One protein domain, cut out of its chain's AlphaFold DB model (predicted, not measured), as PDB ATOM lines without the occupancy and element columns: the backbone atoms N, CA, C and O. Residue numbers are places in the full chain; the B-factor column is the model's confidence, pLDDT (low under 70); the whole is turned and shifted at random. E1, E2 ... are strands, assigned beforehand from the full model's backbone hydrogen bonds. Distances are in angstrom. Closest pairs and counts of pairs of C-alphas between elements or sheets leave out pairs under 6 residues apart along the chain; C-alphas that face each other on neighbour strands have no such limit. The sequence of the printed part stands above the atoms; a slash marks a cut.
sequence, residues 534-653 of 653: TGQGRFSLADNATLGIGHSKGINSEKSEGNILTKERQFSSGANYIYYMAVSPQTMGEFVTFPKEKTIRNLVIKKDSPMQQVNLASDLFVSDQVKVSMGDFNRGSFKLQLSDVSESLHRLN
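AT A GLANCE: This is residues 534 to 653 of the 653 residues of the protein "BNR_assoc_N domain-containing protein" of Bacteroidetes bacterium (UniProt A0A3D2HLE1). The chain winds in stacked turns, a short solenoid: the parallel strands E2, E4, E5, E7 and E9 line up as one wall, and the pairs E1 with E3 and E6 with E8 lie on other parts of the turns. Residues 646 to 653 stick out as a tail. The printed part has 120 residues, no named helix and nine named strands, E1 to E9 in chain order; the class is all strand, with under half of the residues in named elements. It is compact, with a radius of gyration of the C-alphas of 15.1 A, but elongated, spanning 56 by 36 by 25 A.

IN THESE COORDINATES: For the largest sheet, look at E2, residues 546 to 549, E4, 576 to 580, E5, 599 to 606, 19.8 A long, E7, 620 to 630, 20.2 A, and E9, 640 to 642, ending at C-alpha 642 (6.443, -40.174, 34.716). Find C-alpha 534 at (-21.284, -29.008, 24.087), where E1 runs to 541, 14.7 A; E3 is 564 to 572, 13.5 A. E6 is 613 to 615 and E8 632 to 634.

HOW THE PARTS SIT: The sheet E2 E4 E5 E7 E9 is parallel and twisted, with edge strands E2 and E9. Within hydrogen-bond range are N 547 and O 576 at 2.9 A, N 577 and O 602 at 2.9 A, N 603 and O 625 at 2.9 A, and N 622 and O 641 at 2.8 A. E7 bends by 106 degrees at residue 623. E1 and E3 are parallel, with N 539 and O 568 2.9 A apart; E6 and E8 are parallel, with N 614 and O 632 2.9 A apart. The closest C-alphas of E5 and E8, Ile 605 and Phe 633, are 7.4 A apart. E1 and E9 are apart.

THE WHOLE: C-alphas 535 and 653, the farthest apart, are 56.8 A apart. The printed part has no cut. The links E2 to E3 and E4 to E5 are long. Residues 644 to 653 have pLDDT under 70.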
ATOM      1  N   THR A 534     -21.323 -30.003  25.175       96.56
ATOM      2  CA  THR A 534     -21.284 -29.008  24.087       96.56
ATOM      3  C   THR A 534     -21.742 -27.624  24.554       96.56
ATOM      4  O   THR A 534     -22.266 -27.461  25.657       96.56
ATOM      5  N   GLY A 535     -21.523 -26.600  23.722       96.44
ATOM      6  CA  GLY A 535     -22.111 -25.270  23.901       96.44
ATOM      7  C   GLY A 535     -21.111 -24.113  23.821       96.44
ATOM      8  O   GLY A 535     -19.904 -24.299  23.710       96.44
ATOM      9  N   GLN A 536     -21.622 -22.883  23.865       96.94
ATOM     10  CA  GLN A 536     -20.815 -21.658  23.755       96.94
ATOM     11  C   GLN A 536     -20.183 -21.201  25.081       96.94
ATOM     12  O   GLN A 536     -19.459 -20.208  25.099       96.94
ATOM     13  N   GLY A 537     -20.478 -21.887  26.185       96.81
ATOM     14  CA  GLY A 537     -19.934 -21.597  27.506       96.81
ATOM     15  C   GLY A 537     -18.572 -22.230  27.768       96.81
ATOM     16  O   GLY A 537     -17.827 -22.595  26.851       96.81
ATOM     17  N   ARG A 538     -18.262 -22.374  29.058       97.56
ATOM     18  CA  ARG A 538     -16.992 -22.892  29.560       97.56
ATOM     19  C   ARG A 538     -17.160 -24.238  30.252       97.56
ATOM     20  O   ARG A 538     -18.072 -24.431  31.051       97.56
ATOM     21  N   PHE A 539     -16.213 -25.135  30.016       98.69
ATOM     22  CA  PHE A 539     -15.990 -26.332  30.819       98.69
ATOM     23  C   PHE A 539     -14.759 -26.143  31.714       98.69
ATOM     24  O   PHE A 539     -13.736 -25.625  31.260       98.69
ATOM     25  N   SER A 540     -14.837 -26.583  32.970       98.62
ATOM     26  CA  SER A 540     -13.718 -26.547  33.918       98.62
ATOM     27  C   SER A 540     -13.594 -27.845  34.712       98.62
ATOM     28  O   SER A 540     -14.519 -28.250  35.418       98.62
ATOM     29  N   LEU A 541     -12.422 -28.472  34.628       98.88
ATOM     30  CA  LEU A 541     -12.025 -29.631  35.424       98.88
ATOM     31  C   LEU A 541     -11.033 -29.188  36.504       98.88
ATOM     32  O   LEU A 541      -9.947 -28.713  36.176       98.88
ATOM     33  N   ALA A 542     -11.389 -29.353  37.778       98.81
ATOM     34  CA  ALA A 542     -10.549 -28.946  38.903       98.81
ATOM     35  C   ALA A 542      -9.432 -29.956  39.235       98.81
ATOM     36  O   ALA A 542      -9.476 -31.127  38.856       98.81
ATOM     37  N   ASP A 543      -8.453 -29.525  40.032       97.88
ATOM     38  CA  ASP A 543      -7.433 -30.408  40.606       97.88
ATOM     39  C   ASP A 543      -8.074 -31.541  41.419       97.88
ATOM     40  O   ASP A 543      -9.044 -31.337  42.148       97.88
ATOM     41  N   ASN A 544      -7.507 -32.747  41.340       98.25
ATOM     42  CA  ASN A 544      -8.032 -33.994  41.916       98.25
ATOM     43  C   ASN A 544      -9.436 -34.418  41.439       98.25
ATOM     44  O   ASN A 544      -9.920 -35.467  41.869       98.25
ATOM     45  N   ALA A 545     -10.090 -33.665  40.553       98.81
ATOM     46  CA  ALA A 545     -11.298 -34.129  39.884       98.81
ATOM     47  C   ALA A 545     -10.976 -35.279  38.916       98.81
ATOM     48  O   ALA A 545      -9.816 -35.524  38.569       98.81
ATOM     49  N   THR A 546     -12.000 -36.013  38.488       98.88
ATOM     50  CA  THR A 546     -11.849 -37.119  37.532       98.88
ATOM     51  C   THR A 546     -12.701 -36.898  36.294       98.88
ATOM     52  O   THR A 546     -13.907 -36.684  36.405       98.88
ATOM     53  N   LEU A 547     -12.085 -37.033  35.121       98.88
ATOM     54  CA  LEU A 547     -12.778 -37.066  33.840       98.88
ATOM     55  C   LEU A 547     -12.674 -38.464  33.220       98.88
ATOM     56  O   LEU A 547     -11.590 -38.940  32.881       98.88
ATOM     57  N   GLY A 548     -13.819 -39.121  33.081       98.69
ATOM     58  CA  GLY A 548     -14.001 -40.362  32.347       98.69
ATOM     59  C   GLY A 548     -14.319 -40.081  30.882       98.69
ATOM     60  O   GLY A 548     -15.352 -39.493  30.566       98.69
ATOM     61  N   ILE A 549     -13.463 -40.578  29.995       98.69
ATOM     62  CA  ILE A 549     -13.436 -40.314  28.557       98.69
ATOM     63  C   ILE A 549     -13.737 -41.611  27.800       98.69
ATOM     64  O   ILE A 549     -12.946 -42.557  27.809       98.69
ATOM     65  N   GLY A 550     -14.892 -41.668  27.142       97.25
ATOM     66  CA  GLY A 550     -15.322 -42.822  26.347       97.25
ATOM     67  C   GLY A 550     -15.475 -42.528  24.854       97.25
ATOM     68  O   GLY A 550     -15.718 -43.453  24.088       97.25
ATOM     69  N   HIS A 551     -15.328 -41.276  24.412       97.56
ATOM     70  CA  HIS A 551     -15.410 -40.919  22.996       97.56
ATOM     71  C   HIS A 551     -14.161 -41.401  22.242       97.56
ATOM     72  O   HIS A 551     -13.043 -41.263  22.740       97.56
ATOM     73  N   SER A 552     -14.320 -41.929  21.023       97.19
ATOM     74  CA  SER A 552     -13.218 -42.489  20.210       97.19
ATOM     75  C   SER A 552     -12.093 -41.491  19.924       97.19
ATOM     76  O   SER A 552     -10.930 -41.875  19.823       97.19
ATOM     77  N   LYS A 553     -12.446 -40.207  19.849       97.88
ATOM     78  CA  LYS A 553     -11.537 -39.069  19.634       97.88
ATOM     79  C   LYS A 553     -10.951 -38.439  20.907       97.88
ATOM     80  O   LYS A 553     -10.288 -37.413  20.809       97.88
ATOM     81  N   GLY A 554     -11.199 -39.027  22.077       97.94
ATOM     82  CA  GLY A 554     -10.653 -38.538  23.343       97.94
ATOM     83  C   GLY A 554     -11.186 -37.159  23.730       97.94
ATOM     84  O   GLY A 554     -12.394 -36.911  23.654       97.94
ATOM     85  N   ILE A 555     -10.284 -36.270  24.146       98.38
ATOM     86  CA  ILE A 555     -10.565 -34.857  24.433       98.38
ATOM     87  C   ILE A 555      -9.612 -33.960  23.647       98.38
ATOM     88  O   ILE A 555      -8.449 -34.296  23.455       98.38
ATOM     89  N   ASN A 556     -10.098 -32.801  23.207       97.25
ATOM     90  CA  ASN A 556      -9.290 -31.838  22.467       97.25
ATOM     91  C   ASN A 556      -9.487 -30.434  23.043       97.25
ATOM     92  O   ASN A 556     -10.576 -30.127  23.530       97.25
ATOM     93  N   SER A 557      -8.465 -29.581  22.981       95.06
ATOM     94  CA  SER A 557      -8.604 -28.159  23.347       95.06
ATOM     95  C   SER A 557      -9.166 -27.323  22.194       95.06
ATOM     96  O   SER A 557     -10.076 -26.538  22.420       95.06
ATOM     97  N   GLU A 558      -8.713 -27.576  20.959       92.12
ATOM     98  CA  GLU A 558      -9.063 -26.751  19.787       92.12
ATOM     99  C   GLU A 558     -10.022 -27.446  18.805       92.12
ATOM    100  O   GLU A 558     -10.898 -26.820  18.211       92.12
ATOM    101  N   LYS A 559      -9.888 -28.767  18.623       94.12
ATOM    102  CA  LYS A 559     -10.675 -29.515  17.627       94.12
ATOM    103  C   LYS A 559     -12.135 -29.675  18.063       94.12
ATOM    104  O   LYS A 559     -12.437 -29.823  19.250       94.12
ATOM    105  N   SER A 560     -13.051 -29.717  17.099       94.31
ATOM    106  CA  SER A 560     -14.490 -29.949  17.300       94.31
ATOM    107  C   SER A 560     -14.866 -31.440  17.380       94.31
ATOM    108  O   SER A 560     -15.926 -31.848  16.919       94.31
ATOM    109  N   GLU A 561     -14.007 -32.271  17.976       95.69
ATOM    110  CA  GLU A 561     -14.241 -33.706  18.191       95.69
ATOM    111  C   GLU A 561     -13.828 -34.134  19.612       95.69
ATOM    112  O   GLU A 561     -12.883 -33.584  20.181       95.69
ATOM    113  N   GLY A 562     -14.533 -35.103  20.211       97.12
ATOM    114  CA  GLY A 562     -14.235 -35.599  21.564       97.12
ATOM    115  C   GLY A 562     -15.350 -35.390  22.591       97.12
ATOM    116  O   GLY A 562     -16.441 -34.924  22.273       97.12
ATOM    117  N   ASN A 563     -15.074 -35.748  23.849       97.88
ATOM    118  CA  ASN A 563     -16.060 -35.677  24.936       97.88
ATOM    119  C   ASN A 563     -16.363 -34.251  25.431       97.88
ATOM    120  O   ASN A 563     -17.402 -34.058  26.051       97.88
ATOM    121  N   ILE A 564     -15.489 -33.266  25.210       98.25
ATOM    122  CA  ILE A 564     -15.671 -31.889  25.700       98.25
ATOM    123  C   ILE A 564     -15.522 -30.932  24.522       98.25
ATOM    124  O   ILE A 564     -14.436 -30.799  23.966       98.25
ATOM    125  N   LEU A 565     -16.629 -30.292  24.156       97.50
ATOM    126  CA  LEU A 565     -16.823 -29.473  22.959       97.50
ATOM    127  C   LEU A 565     -17.465 -28.115  23.283       97.50
ATOM    128  O   LEU A 565     -18.146 -27.523  22.446       97.50
ATOM    129  N   THR A 566     -17.262 -27.613  24.499       97.69
ATOM    130  CA  THR A 566     -17.595 -26.229  24.844       97.69
ATOM    131  C   THR A 566     -16.632 -25.253  24.156       97.69
ATOM    132  O   THR A 566     -15.528 -25.646  23.760       97.69
ATOM    133  N   LYS A 567     -17.023 -23.980  24.009       97.25
ATOM    134  CA  LYS A 567     -16.165 -22.936  23.419       97.25
ATOM    135  C   LYS A 567     -14.883 -22.732  24.221       97.25
ATOM    136  O   LYS A 567     -13.806 -22.669  23.644       97.25
ATOM    137  N   GLU A 568     -15.001 -22.661  25.544       96.69
ATOM    138  CA  GLU A 568     -13.855 -22.582  26.450       96.69
ATOM    139  C   GLU A 568     -13.693 -23.905  27.199       96.69
ATOM    140  O   GLU A 568     -14.668 -24.468  27.707       96.69
ATOM    141  N   ARG A 569     -12.463 -24.421  27.271       97.31
ATOM    142  CA  ARG A 569     -12.157 -25.733  27.856       97.31
ATOM    143  C   ARG A 569     -10.950 -25.607  28.772       97.31
ATOM    144  O   ARG A 569      -9.858 -25.284  28.316       97.31
ATOM    145  N   GLN A 570     -11.134 -25.881  30.059       97.81
ATOM    146  CA  GLN A 570     -10.046 -25.888  31.028       97.81
ATOM    147  C   GLN A 570      -9.865 -27.287  31.614       97.81
ATOM    148  O   GLN A 570     -10.707 -27.783  32.364       97.81
ATOM    149  N   PHE A 571      -8.724 -27.893  31.299       98.62
ATOM    150  CA  PHE A 571      -8.304 -29.190  31.816       98.62
ATOM    151  C   PHE A 571      -7.218 -28.987  32.874       98.62
ATOM    152  O   PHE A 571      -6.180 -28.391  32.594       98.62
ATOM    153  N   SER A 572      -7.439 -29.441  34.109       98.62
ATOM    154  CA  SER A 572      -6.432 -29.301  35.167       98.62
ATOM    155  C   SER A 572      -5.280 -30.296  34.992       98.62
ATOM    156  O   SER A 572      -5.490 -31.491  34.763       98.62
ATOM    157  N   SER A 573      -4.052 -29.821  35.196       98.56
ATOM    158  CA  SER A 573      -2.863 -30.665  35.273       98.56
ATOM    159  C   SER A 573      -2.796 -31.500  36.554       98.56
ATOM    160  O   SER A 573      -2.061 -32.476  36.621       98.56
ATOM    161  N   GLY A 574      -3.574 -31.135  37.575       98.38
ATOM    162  CA  GLY A 574      -3.745 -31.880  38.821       98.38
ATOM    163  C   GLY A 574      -4.894 -32.899  38.795       98.38
ATOM    164  O   GLY A 574      -5.182 -33.505  39.828       98.38
ATOM    165  N   ALA A 575      -5.586 -33.079  37.665       98.81
ATOM    166  CA  ALA A 575      -6.751 -33.960  37.548       98.81
ATOM    167  C   ALA A 575      -6.406 -35.396  37.108       98.81
ATOM    168  O   ALA A 575      -5.309 -35.691  36.627       98.81
ATOM    169  N   ASN A 576      -7.376 -36.297  37.278       98.69
ATOM    170  CA  ASN A 576      -7.293 -37.699  36.874       98.69
ATOM    171  C   ASN A 576      -8.065 -37.922  35.564       98.69
ATOM    172  O   ASN A 576      -9.232 -37.541  35.458       98.69
ATOM    173  N   TYR A 577      -7.445 -38.600  34.600       98.75
ATOM    174  CA  TYR A 577      -8.012 -38.850  33.274       98.75
ATOM    175  C   TYR A 577      -8.156 -40.355  33.060       98.75
ATOM    176  O   TYR A 577      -7.182 -41.103  33.172       98.75
ATOM    177  N   ILE A 578      -9.380 -40.807  32.781       98.56
ATOM    178  CA  ILE A 578      -9.708 -42.232  32.667       98.56
ATOM    179  C   ILE A 578     -10.274 -42.521  31.282       98.56
ATOM    180  O   ILE A 578     -11.386 -42.108  30.972       98.56
ATOM    181  N   TYR A 579      -9.549 -43.292  30.479       98.31
ATOM    182  CA  TYR A 579     -10.006 -43.764  29.173       98.31
ATOM    183  C   TYR A 579     -10.691 -45.116  29.332       98.31
ATOM    184  O   TYR A 579     -10.066 -46.091  29.760       98.31
ATOM    185  N   TYR A 580     -11.985 -45.169  29.025       95.94
ATOM    186  CA  TYR A 580     -12.833 -46.322  29.321       95.94
ATOM    187  C   TYR A 580     -13.815 -46.639  28.186       95.94
ATOM    188  O   TYR A 580     -13.770 -45.999  27.137       95.94
ATOM    189  N   MET A 581     -14.675 -47.645  28.391       93.56
ATOM    190  CA  MET A 581     -15.596 -48.227  27.399       93.56
ATOM    191  C   MET A 581     -14.905 -49.074  26.321       93.56
ATOM    192  O   MET A 581     -13.717 -48.898  26.030       93.56
ATOM    193  N   ALA A 582     -15.690 -49.951  25.689       92.81
ATOM    194  CA  ALA A 582     -15.319 -50.806  24.560       92.81
ATOM    195  C   ALA A 582     -15.036 -50.057  23.237       92.81
ATOM    196  O   ALA A 582     -15.492 -50.460  22.170       92.81
ATOM    197  N   VAL A 583     -14.278 -48.961  23.285       92.56
ATOM    198  CA  VAL A 583     -13.898 -48.165  22.109       92.56
ATOM    199  C   VAL A 583     -12.437 -48.426  21.759       92.56
ATOM    200  O   VAL A 583     -11.569 -48.246  22.617       92.56
ATOM    201  N   SER A 584     -12.171 -48.853  20.520       94.12
ATOM    202  CA  SER A 584     -10.830 -49.187  20.026       94.12
ATOM    203  C   SER A 584     -10.710 -49.008  18.499       94.12
ATOM    204  O   SER A 584     -11.611 -49.453  17.789       94.12
ATOM    205  N   PRO A 585      -9.606 -48.432  17.983       94.06
ATOM    206  CA  PRO A 585      -8.638 -47.658  18.753       94.06
ATOM    207  C   PRO A 585      -9.295 -46.366  19.266       94.06
ATOM    208  O   PRO A 585     -10.013 -45.686  18.534       94.06
ATOM    209  N   GLN A 586      -9.062 -46.023  20.531       97.75
ATOM    210  CA  GLN A 586      -9.400 -44.702  21.069       97.75
ATOM    211  C   GLN A 586      -8.136 -43.841  21.053       97.75
ATOM    212  O   GLN A 586      -7.083 -44.303  21.470       97.75
ATOM    213  N   THR A 587      -8.210 -42.593  20.603       96.81
ATOM    214  CA  THR A 587      -7.109 -41.634  20.802       96.81
ATOM    215  C   THR A 587      -7.311 -40.855  22.099       96.81
ATOM    216  O   THR A 587      -8.451 -40.617  22.504       96.81
ATOM    217  N   MET A 588      -6.219 -40.447  22.753       96.50
ATOM    218  CA  MET A 588      -6.283 -39.503  23.872       96.50
ATOM    219  C   MET A 588      -6.790 -38.118  23.441       96.50
ATOM    220  O   MET A 588      -7.471 -37.438  24.206       96.50
ATOM    221  N   GLY A 589      -6.532 -37.748  22.185       96.19
ATOM    222  CA  GLY A 589      -6.779 -36.407  21.666       96.19
ATOM    223  C   GLY A 589      -5.711 -35.393  22.100       96.19
ATOM    224  O   GLY A 589      -4.845 -35.679  22.929       96.19
ATOM    225  N   GLU A 590      -5.740 -34.219  21.476       95.81
ATOM    226  CA  GLU A 590      -4.757 -33.145  21.642       95.81
ATOM    227  C   GLU A 590      -5.329 -32.041  22.539       95.81
ATOM    228  O   GLU A 590      -6.133 -31.207  22.110       95.81
ATOM    229  N   PHE A 591      -4.916 -32.034  23.805       97.06
ATOM    230  CA  PHE A 591      -5.401 -31.089  24.809       97.06
ATOM    231  C   PHE A 591      -4.256 -30.441  25.595       97.06
ATOM    232  O   PHE A 591      -3.182 -31.018  25.769       97.06
ATOM    233  N   VAL A 592      -4.518 -29.228  26.075       96.38
ATOM    234  CA  VAL A 592      -3.620 -28.430  26.914       96.38
ATOM    235  C   VAL A 592      -4.165 -28.392  28.338       96.38
ATOM    236  O   VAL A 592      -5.372 -28.279  28.556       96.38
ATOM    237  N   THR A 593      -3.265 -28.497  29.309       98.25
ATOM    238  CA  THR A 593      -3.576 -28.549  30.739       98.25
ATOM    239  C   THR A 593      -3.054 -27.324  31.483       98.25
ATOM    240  O   THR A 593      -2.046 -26.742  31.097       98.25
ATOM    241  N   PHE A 594      -3.708 -26.966  32.588       96.62
ATOM    242  CA  PHE A 594      -3.349 -25.821  33.431       96.62
ATOM    243  C   PHE A 594      -3.198 -26.215  34.908       96.62
ATOM    244  O   PHE A 594      -3.963 -27.053  35.383       96.62
ATOM    245  N   PRO A 595      -2.283 -25.585  35.671       97.19
ATOM    246  CA  PRO A 595      -1.362 -24.529  35.235       97.19
ATOM    247  C   PRO A 595      -0.122 -25.045  34.484       97.19
ATOM    248  O   PRO A 595       0.632 -24.235  33.960       97.19
ATOM    249  N   LYS A 596       0.114 -26.364  34.439       97.25
ATOM    250  CA  LYS A 596       1.245 -26.957  33.710       97.25
ATOM    251  C   LYS A 596       0.762 -27.619  32.430       97.25
ATOM    252  O   LYS A 596       0.005 -28.587  32.500       97.25
ATOM    253  N   GLU A 597       1.218 -27.135  31.282       96.62
ATOM    254  CA  GLU A 597       0.901 -27.753  29.995       96.62
ATOM    255  C   GLU A 597       1.462 -29.175  29.896       96.62
ATOM    256  O   GLU A 597       2.457 -29.518  30.545       96.62
ATOM    257  N   LYS A 598       0.806 -30.012  29.080       94.44
ATOM    258  CA  LYS A 598       1.200 -31.406  28.811       94.44
ATOM    259  C   LYS A 598       1.440 -32.229  30.081       94.44
ATOM    260  O   LYS A 598       2.246 -33.153  30.077       94.44
ATOM    261  N   THR A 599       0.762 -31.892  31.172       97.38
ATOM    262  CA  THR A 599       0.933 -32.529  32.477       97.38
ATOM    263  C   THR A 599      -0.421 -32.959  32.997       97.38
ATOM    264  O   THR A 599      -1.346 -32.157  33.017       97.38
ATOM    265  N   ILE A 600      -0.538 -34.191  33.477       98.25
ATOM    266  CA  ILE A 600      -1.714 -34.665  34.213       98.25
ATOM    267  C   ILE A 600      -1.283 -35.360  35.500       98.25
ATOM    268  O   ILE A 600      -0.154 -35.837  35.604       98.25
ATOM    269  N   ARG A 601      -2.186 -35.466  36.478       98.00
ATOM    270  CA  ARG A 601      -1.871 -36.167  37.723       98.00
ATOM    271  C   ARG A 601      -1.855 -37.671  37.505       98.00
ATOM    272  O   ARG A 601      -0.832 -38.308  37.716       98.00
ATOM    273  N   ASN A 602      -2.988 -38.213  37.064       97.94
ATOM    274  CA  ASN A 602      -3.163 -39.650  36.869       97.94
ATOM    275  C   ASN A 602      -3.726 -39.974  35.489       97.94
ATOM    276  O   ASN A 602      -4.696 -39.350  35.052       97.94
ATOM    277  N   LEU A 603      -3.173 -41.015  34.869       98.00
ATOM    278  CA  LEU A 603      -3.685 -41.631  33.648       98.00
ATOM    279  C   LEU A 603      -4.163 -43.050  33.946       98.00
ATOM    280  O   LEU A 603      -3.382 -43.888  34.397       98.00
ATOM    281  N   VAL A 604      -5.427 -43.351  33.651       98.06
ATOM    282  CA  VAL A 604      -5.970 -44.706  33.795       98.06
ATOM    283  C   VAL A 604      -6.537 -45.200  32.472       98.06
ATOM    284  O   VAL A 604      -7.414 -44.565  31.891       98.06
ATOM    285  N   ILE A 605      -6.089 -46.376  32.036       97.44
ATOM    286  CA  ILE A 605      -6.673 -47.113  30.913       97.44
ATOM    287  C   ILE A 605      -7.522 -48.251  31.485       97.44
ATOM    288  O   ILE A 605      -7.017 -49.126  32.196       97.44
ATOM    289  N   LYS A 606      -8.832 -48.202  31.240       96.31
ATOM    290  CA  LYS A 606      -9.826 -49.139  31.783       96.31
ATOM    291  C   LYS A 606     -10.798 -49.577  30.686       96.31
ATOM    292  O   LYS A 606     -11.944 -49.132  30.643       96.31
ATOM    293  N   LYS A 607     -10.309 -50.427  29.790       95.50
ATOM    294  CA  LYS A 607     -11.080 -51.018  28.692       95.50
ATOM    295  C   LYS A 607     -11.849 -52.265  29.119       95.50
ATOM    296  O   LYS A 607     -11.725 -52.715  30.255       95.50
ATOM    297  N   ASP A 608     -12.638 -52.809  28.201       94.25
ATOM    298  CA  ASP A 608     -13.453 -54.001  28.453       94.25
ATOM    299  C   ASP A 608     -12.715 -55.289  28.031       94.25
ATOM    300  O   ASP A 608     -13.077 -56.382  28.457       94.25
ATOM    301  N   SER A 609     -11.652 -55.170  27.223       93.81
ATOM    302  CA  SER A 609     -10.830 -56.286  26.731       93.81
ATOM    303  C   SER A 609      -9.354 -55.883  26.577       93.81
ATOM    304  O   SER A 609      -9.085 -54.723  26.256       93.81
ATOM    305  N   PRO A 610      -8.386 -56.814  26.741       93.12
ATOM    306  CA  PRO A 610      -6.958 -56.530  26.574       93.12
ATOM    307  C   PRO A 610      -6.566 -56.135  25.143       93.12
ATOM    308  O   PRO A 610      -5.548 -55.484  24.956       93.12
ATOM    309  N   MET A 611      -7.371 -56.488  24.135       92.94
ATOM    310  CA  MET A 611      -7.107 -56.130  22.733       92.94
ATOM    311  C   MET A 611      -7.495 -54.688  22.383       92.94
ATOM    312  O   MET A 611      -7.202 -54.216  21.286       92.94
ATOM    313  N   GLN A 612      -8.224 -54.002  23.264       96.31
ATOM    314  CA  GLN A 612      -8.702 -52.652  22.997       96.31
ATOM    315  C   GLN A 612      -7.614 -51.638  23.321       96.31
ATOM    316  O   GLN A 612      -7.092 -51.617  24.434       96.31
ATOM    317  N   GLN A 613      -7.309 -50.778  22.357       96.19
ATOM    318  CA  GLN A 613      -6.145 -49.907  22.402       96.19
ATOM    319  C   GLN A 613      -6.524 -48.446  22.664       96.19
ATOM    320  O   GLN A 613      -7.515 -47.936  22.128       96.19
ATOM    321  N   VAL A 614      -5.694 -47.765  23.458       97.69
ATOM    322  CA  VAL A 614      -5.661 -46.303  23.578       97.69
ATOM    323  C   VAL A 614      -4.342 -45.770  23.024       97.69
ATOM    324  O   VAL A 614      -3.276 -46.213  23.443       97.69
ATOM    325  N   ASN A 615      -4.421 -44.809  22.106       97.75
ATOM    326  CA  ASN A 615      -3.280 -44.187  21.443       97.75
ATOM    327  C   ASN A 615      -2.981 -42.812  22.046       97.75
ATOM    328  O   ASN A 615      -3.868 -41.959  22.135       97.75
ATOM    329  N   LEU A 616      -1.723 -42.583  22.412       97.00
ATOM    330  CA  LEU A 616      -1.214 -41.265  22.774       97.00
ATOM    331  C   LEU A 616      -1.172 -40.365  21.525       97.00
ATOM    332  O   LEU A 616      -0.796 -40.822  20.446       97.00
ATOM    333  N   ALA A 617      -1.572 -39.099  21.666       95.56
ATOM    334  CA  ALA A 617      -1.673 -38.142  20.555       95.56
ATOM    335  C   ALA A 617      -0.704 -36.950  20.667       95.56
ATOM    336  O   ALA A 617      -0.600 -36.150  19.742       95.56
ATOM    337  N   SER A 618      -0.011 -36.818  21.797       95.12
ATOM    338  CA  SER A 618       0.976 -35.775  22.068       95.12
ATOM    339  C   SER A 618       1.895 -36.215  23.209       95.12
ATOM    340  O   SER A 618       1.562 -37.128  23.965       95.12
ATOM    341  N   ASP A 619       3.057 -35.575  23.345       96.50
ATOM    342  CA  ASP A 619       3.921 -35.793  24.509       96.50
ATOM    343  C   ASP A 619       3.183 -35.433  25.805       96.50
ATOM    344  O   ASP A 619       2.512 -34.400  25.878       96.50
ATOM    345  N   LEU A 620       3.338 -36.272  26.832       96.81
ATOM    346  CA  LEU A 620       2.601 -36.155  28.086       96.81
ATOM    347  C   LEU A 620       3.474 -36.521  29.289       96.81
ATOM    348  O   LEU A 620       4.121 -37.568  29.315       96.81
ATOM    349  N   PHE A 621       3.433 -35.677  30.316       97.25
ATOM    350  CA  PHE A 621       3.998 -35.930  31.634       97.25
ATOM    351  C   PHE A 621       2.890 -36.324  32.619       97.25
ATOM    352  O   PHE A 621       1.852 -35.665  32.710       97.25
ATOM    353  N   VAL A 622       3.105 -37.398  33.374       97.56
ATOM    354  CA  VAL A 622       2.189 -37.872  34.416       97.56
ATOM    355  C   VAL A 622       2.877 -37.724  35.763       97.56
ATOM    356  O   VAL A 622       3.936 -38.299  35.994       97.56
ATOM    357  N   SER A 623       2.307 -36.916  36.655       96.94
ATOM    358  CA  SER A 623       2.999 -36.522  37.886       96.94
ATOM    359  C   SER A 623       2.857 -37.514  39.039       96.94
ATOM    360  O   SER A 623       3.563 -37.362  40.033       96.94
ATOM    361  N   ASP A 624       1.914 -38.453  38.963       95.69
ATOM    362  CA  ASP A 624       1.609 -39.390  40.050       95.69
ATOM    363  C   ASP A 624       1.563 -40.834  39.529       95.69
ATOM    364  O   ASP A 624       2.545 -41.562  39.660       95.69
ATOM    365  N   GLN A 625       0.481 -41.256  38.864       94.62
ATOM    366  CA  GLN A 625       0.332 -42.651  38.446       94.62
ATOM    367  C   GLN A 625      -0.181 -42.826  37.013       94.62
ATOM    368  O   GLN A 625      -1.184 -42.245  36.594       94.62
ATOM    369  N   VAL A 626       0.441 -43.767  36.295       95.75
ATOM    370  CA  VAL A 626      -0.129 -44.412  35.104       95.75
ATOM    371  C   VAL A 626      -0.607 -45.812  35.486       95.75
ATOM    372  O   VAL A 626       0.157 -46.613  36.019       95.75
ATOM    373  N   LYS A 627      -1.879 -46.124  35.224       95.31
ATOM    374  CA  LYS A 627      -2.475 -47.433  35.515       95.31
ATOM    375  C   LYS A 627      -3.204 -47.996  34.302       95.31
ATOM    376  O   LYS A 627      -4.277 -47.519  33.941       95.31
ATOM    377  N   VAL A 628      -2.693 -49.087  33.742       94.25
ATOM    378  CA  VAL A 628      -3.412 -49.890  32.743       94.25
ATOM    379  C   VAL A 628      -4.115 -51.027  33.475       94.25
ATOM    380  O   VAL A 628      -3.482 -51.977  33.919       94.25
ATOM    381  N   SER A 629      -5.424 -50.885  33.688       91.38
ATOM    382  CA  SER A 629      -6.234 -51.907  34.366       91.38
ATOM    383  C   SER A 629      -6.721 -52.985  33.395       91.38
ATOM    384  O   SER A 629      -6.841 -54.141  33.781       91.38
ATOM    385  N   MET A 630      -7.032 -52.593  32.156       93.06
ATOM    386  CA  MET A 630      -7.451 -53.465  31.055       93.06
ATOM    387  C   MET A 630      -7.288 -52.699  29.733       93.06
ATOM    388  O   MET A 630      -7.589 -51.501  29.701       93.06
ATOM    389  N   GLY A 631      -6.862 -53.383  28.669       93.81
ATOM    390  CA  GLY A 631      -6.551 -52.805  27.354       93.81
ATOM    391  C   GLY A 631      -5.052 -52.633  27.100       93.81
ATOM    392  O   GLY A 631      -4.232 -52.931  27.968       93.81
ATOM    393  N   ASP A 632      -4.719 -52.132  25.915       93.62
ATOM    394  CA  ASP A 632      -3.364 -51.779  25.487       93.62
ATOM    395  C   ASP A 632      -3.188 -50.251  25.424       93.62
ATOM    396  O   ASP A 632      -4.136 -49.509  25.140       93.62
ATOM    397  N   PHE A 633      -1.974 -49.770  25.690       95.38
ATOM    398  CA  PHE A 633      -1.626 -48.352  25.635       95.38
ATOM    399  C   PHE A 633      -0.449 -48.123  24.687       95.38
ATOM    400  O   PHE A 633       0.705 -48.415  25.011       95.38
ATOM    401  N   ASN A 634      -0.742 -47.554  23.521       95.12
ATOM    402  CA  ASN A 634       0.229 -47.341  22.462       95.12
ATOM    403  C   ASN A 634       0.690 -45.883  22.421       95.12
ATOM    404  O   ASN A 634      -0.099 -44.950  22.279       95.12
ATOM    405  N   ARG A 635       2.004 -45.696  22.522       93.50
ATOM    406  CA  ARG A 635       2.650 -44.379  22.546       93.50
ATOM    407  C   ARG A 635       2.960 -43.833  21.150       93.50
ATOM    408  O   ARG A 635       3.161 -42.631  21.009       93.50
ATOM    409  N   GLY A 636       3.005 -44.688  20.125       91.69
ATOM    410  CA  GLY A 636       3.480 -44.300  18.798       91.69
ATOM    411  C   GLY A 636       4.853 -43.619  18.870       91.69
ATOM    412  O   GLY A 636       5.771 -44.133  19.506       91.69
ATOM    413  N   SER A 637       4.975 -42.445  18.245       93.19
ATOM    414  CA  SER A 637       6.177 -41.599  18.273       93.19
ATOM    415  C   SER A 637       6.252 -40.634  19.466       93.19
ATOM    416  O   SER A 637       7.223 -39.887  19.572       93.19
ATOM    417  N   PHE A 638       5.240 -40.604  20.336       96.69
ATOM    418  CA  PHE A 638       5.135 -39.636  21.429       96.69
ATOM    419  C   PHE A 638       5.765 -40.148  22.727       96.69
ATOM    420  O   PHE A 638       5.820 -41.351  23.006       96.69
ATOM    421  N   LYS A 639       6.228 -39.215  23.557       93.94
ATOM    422  CA  LYS A 639       6.847 -39.501  24.852       93.94
ATOM    423  C   LYS A 639       5.806 -39.471  25.965       93.94
ATOM    424  O   LYS A 639       5.111 -38.479  26.153       93.94
ATOM    425  N   LEU A 640       5.768 -40.544  26.753       93.62
ATOM    426  CA  LEU A 640       5.110 -40.569  28.057       93.62
ATOM    427  C   LEU A 640       6.191 -40.525  29.138       93.62
ATOM    428  O   LEU A 640       6.980 -41.465  29.246       93.62
ATOM    429  N   GLN A 641       6.224 -39.447  29.912       93.50
ATOM    430  CA  GLN A 641       7.123 -39.272  31.051       93.50
ATOM    431  C   GLN A 641       6.343 -39.446  32.357       93.50
ATOM    432  O   GLN A 641       5.184 -39.044  32.448       93.50
ATOM    433  N   LEU A 642       6.977 -40.038  33.363       90.06
ATOM    434  CA  LEU A 642       6.443 -40.174  34.716       90.06
ATOM    435  C   LEU A 642       7.368 -39.403  35.662       90.06
ATOM    436  O   LEU A 642       8.564 -39.314  35.384       90.06
ATOM    437  N   SER A 643       6.843 -38.840  36.750       80.31
ATOM    438  CA  SER A 643       7.700 -38.342  37.828       80.31
ATOM    439  C   SER A 643       8.600 -39.476  38.334       80.31
ATOM    440  O   SER A 643       8.128 -40.577  38.626       80.31
ATOM    441  N   ASP A 644       9.909 -39.229  38.403       61.88
ATOM    442  CA  ASP A 644      10.845 -40.207  38.946       61.88
ATOM    443  C   ASP A 644      10.489 -40.474  40.413       61.88
ATOM    444  O   ASP A 644      10.444 -39.563  41.241       61.88
ATOM    445  N   VAL A 645      10.289 -41.742  40.772       51.34
ATOM    446  CA  VAL A 645      10.086 -42.183  42.168       51.34
ATOM    447  C   VAL A 645      11.402 -42.064  42.982       51.34
ATOM    448  O   VAL A 645      11.532 -42.630  44.063       51.34
ATOM    449  N   SER A 646      12.413 -41.330  42.499       37.62
ATOM    450  CA  SER A 646      13.790 -41.383  43.004       37.62
ATOM    451  C   SER A 646      14.514 -40.033  43.126       37.62
ATOM    452  O   SER A 646      15.700 -39.958  42.828       37.62
ATOM    453  N   GLU A 647      13.866 -38.982  43.636       37.41
ATOM    454  CA  GLU A 647      14.569 -37.745  44.043       37.41
ATOM    455  C   GLU A 647      14.240 -37.293  45.479       37.41
ATOM    456  O   GLU A 647      14.002 -36.121  45.759       37.41
ATOM    457  N   SER A 648      14.271 -38.221  46.441       35.19
ATOM    458  CA  SER A 648      14.249 -37.881  47.876       35.19
ATOM    459  C   SER A 648      15.432 -38.450  48.670       35.19
ATOM    460  O   SER A 648      15.302 -38.661  49.874       35.19
ATOM    461  N   LEU A 649      16.576 -38.723  48.028       33.88
ATOM    462  CA  LEU A 649      17.753 -39.278  48.722       33.88
ATOM    463  C   LEU A 649      19.093 -38.570  48.488       33.88
ATOM    464  O   LEU A 649      20.072 -38.953  49.121       33.88
ATOM    465  N   HIS A 650      19.171 -37.497  47.700       35.34
ATOM    466  CA  HIS A 650      20.414 -36.724  47.578       35.34
ATOM    467  C   HIS A 650      20.172 -35.232  47.759       35.34
ATOM    468  O   HIS A 650      20.108 -34.478  46.797       35.34
ATOM    469  N   ARG A 651      20.049 -34.828  49.027       38.19
ATOM    470  CA  ARG A 651      20.491 -33.525  49.552       38.19
ATOM    471  C   ARG A 651      20.442 -33.548  51.079       38.19
ATOM    472  O   ARG A 651      19.574 -32.936  51.682       38.19
ATOM    473  N   LEU A 652      21.385 -34.257  51.687       32.56
ATOM    474  CA  LEU A 652      21.942 -33.912  52.993       32.56
ATOM    475  C   LEU A 652      23.428 -34.286  52.932       32.56
ATOM    476  O   LEU A 652      23.756 -35.429  52.613       32.56
ATOM    477  N   ASN A 653      24.270 -33.267  53.121       33.53
ATOM    478  CA  ASN A 653      25.702 -33.392  53.392       33.53
ATOM    479  C   ASN A 653      25.950 -34.215  54.655       33.53
ATOM    480  O   ASN A 653      25.101 -34.119  55.575       33.53
TER     481      ASN A 653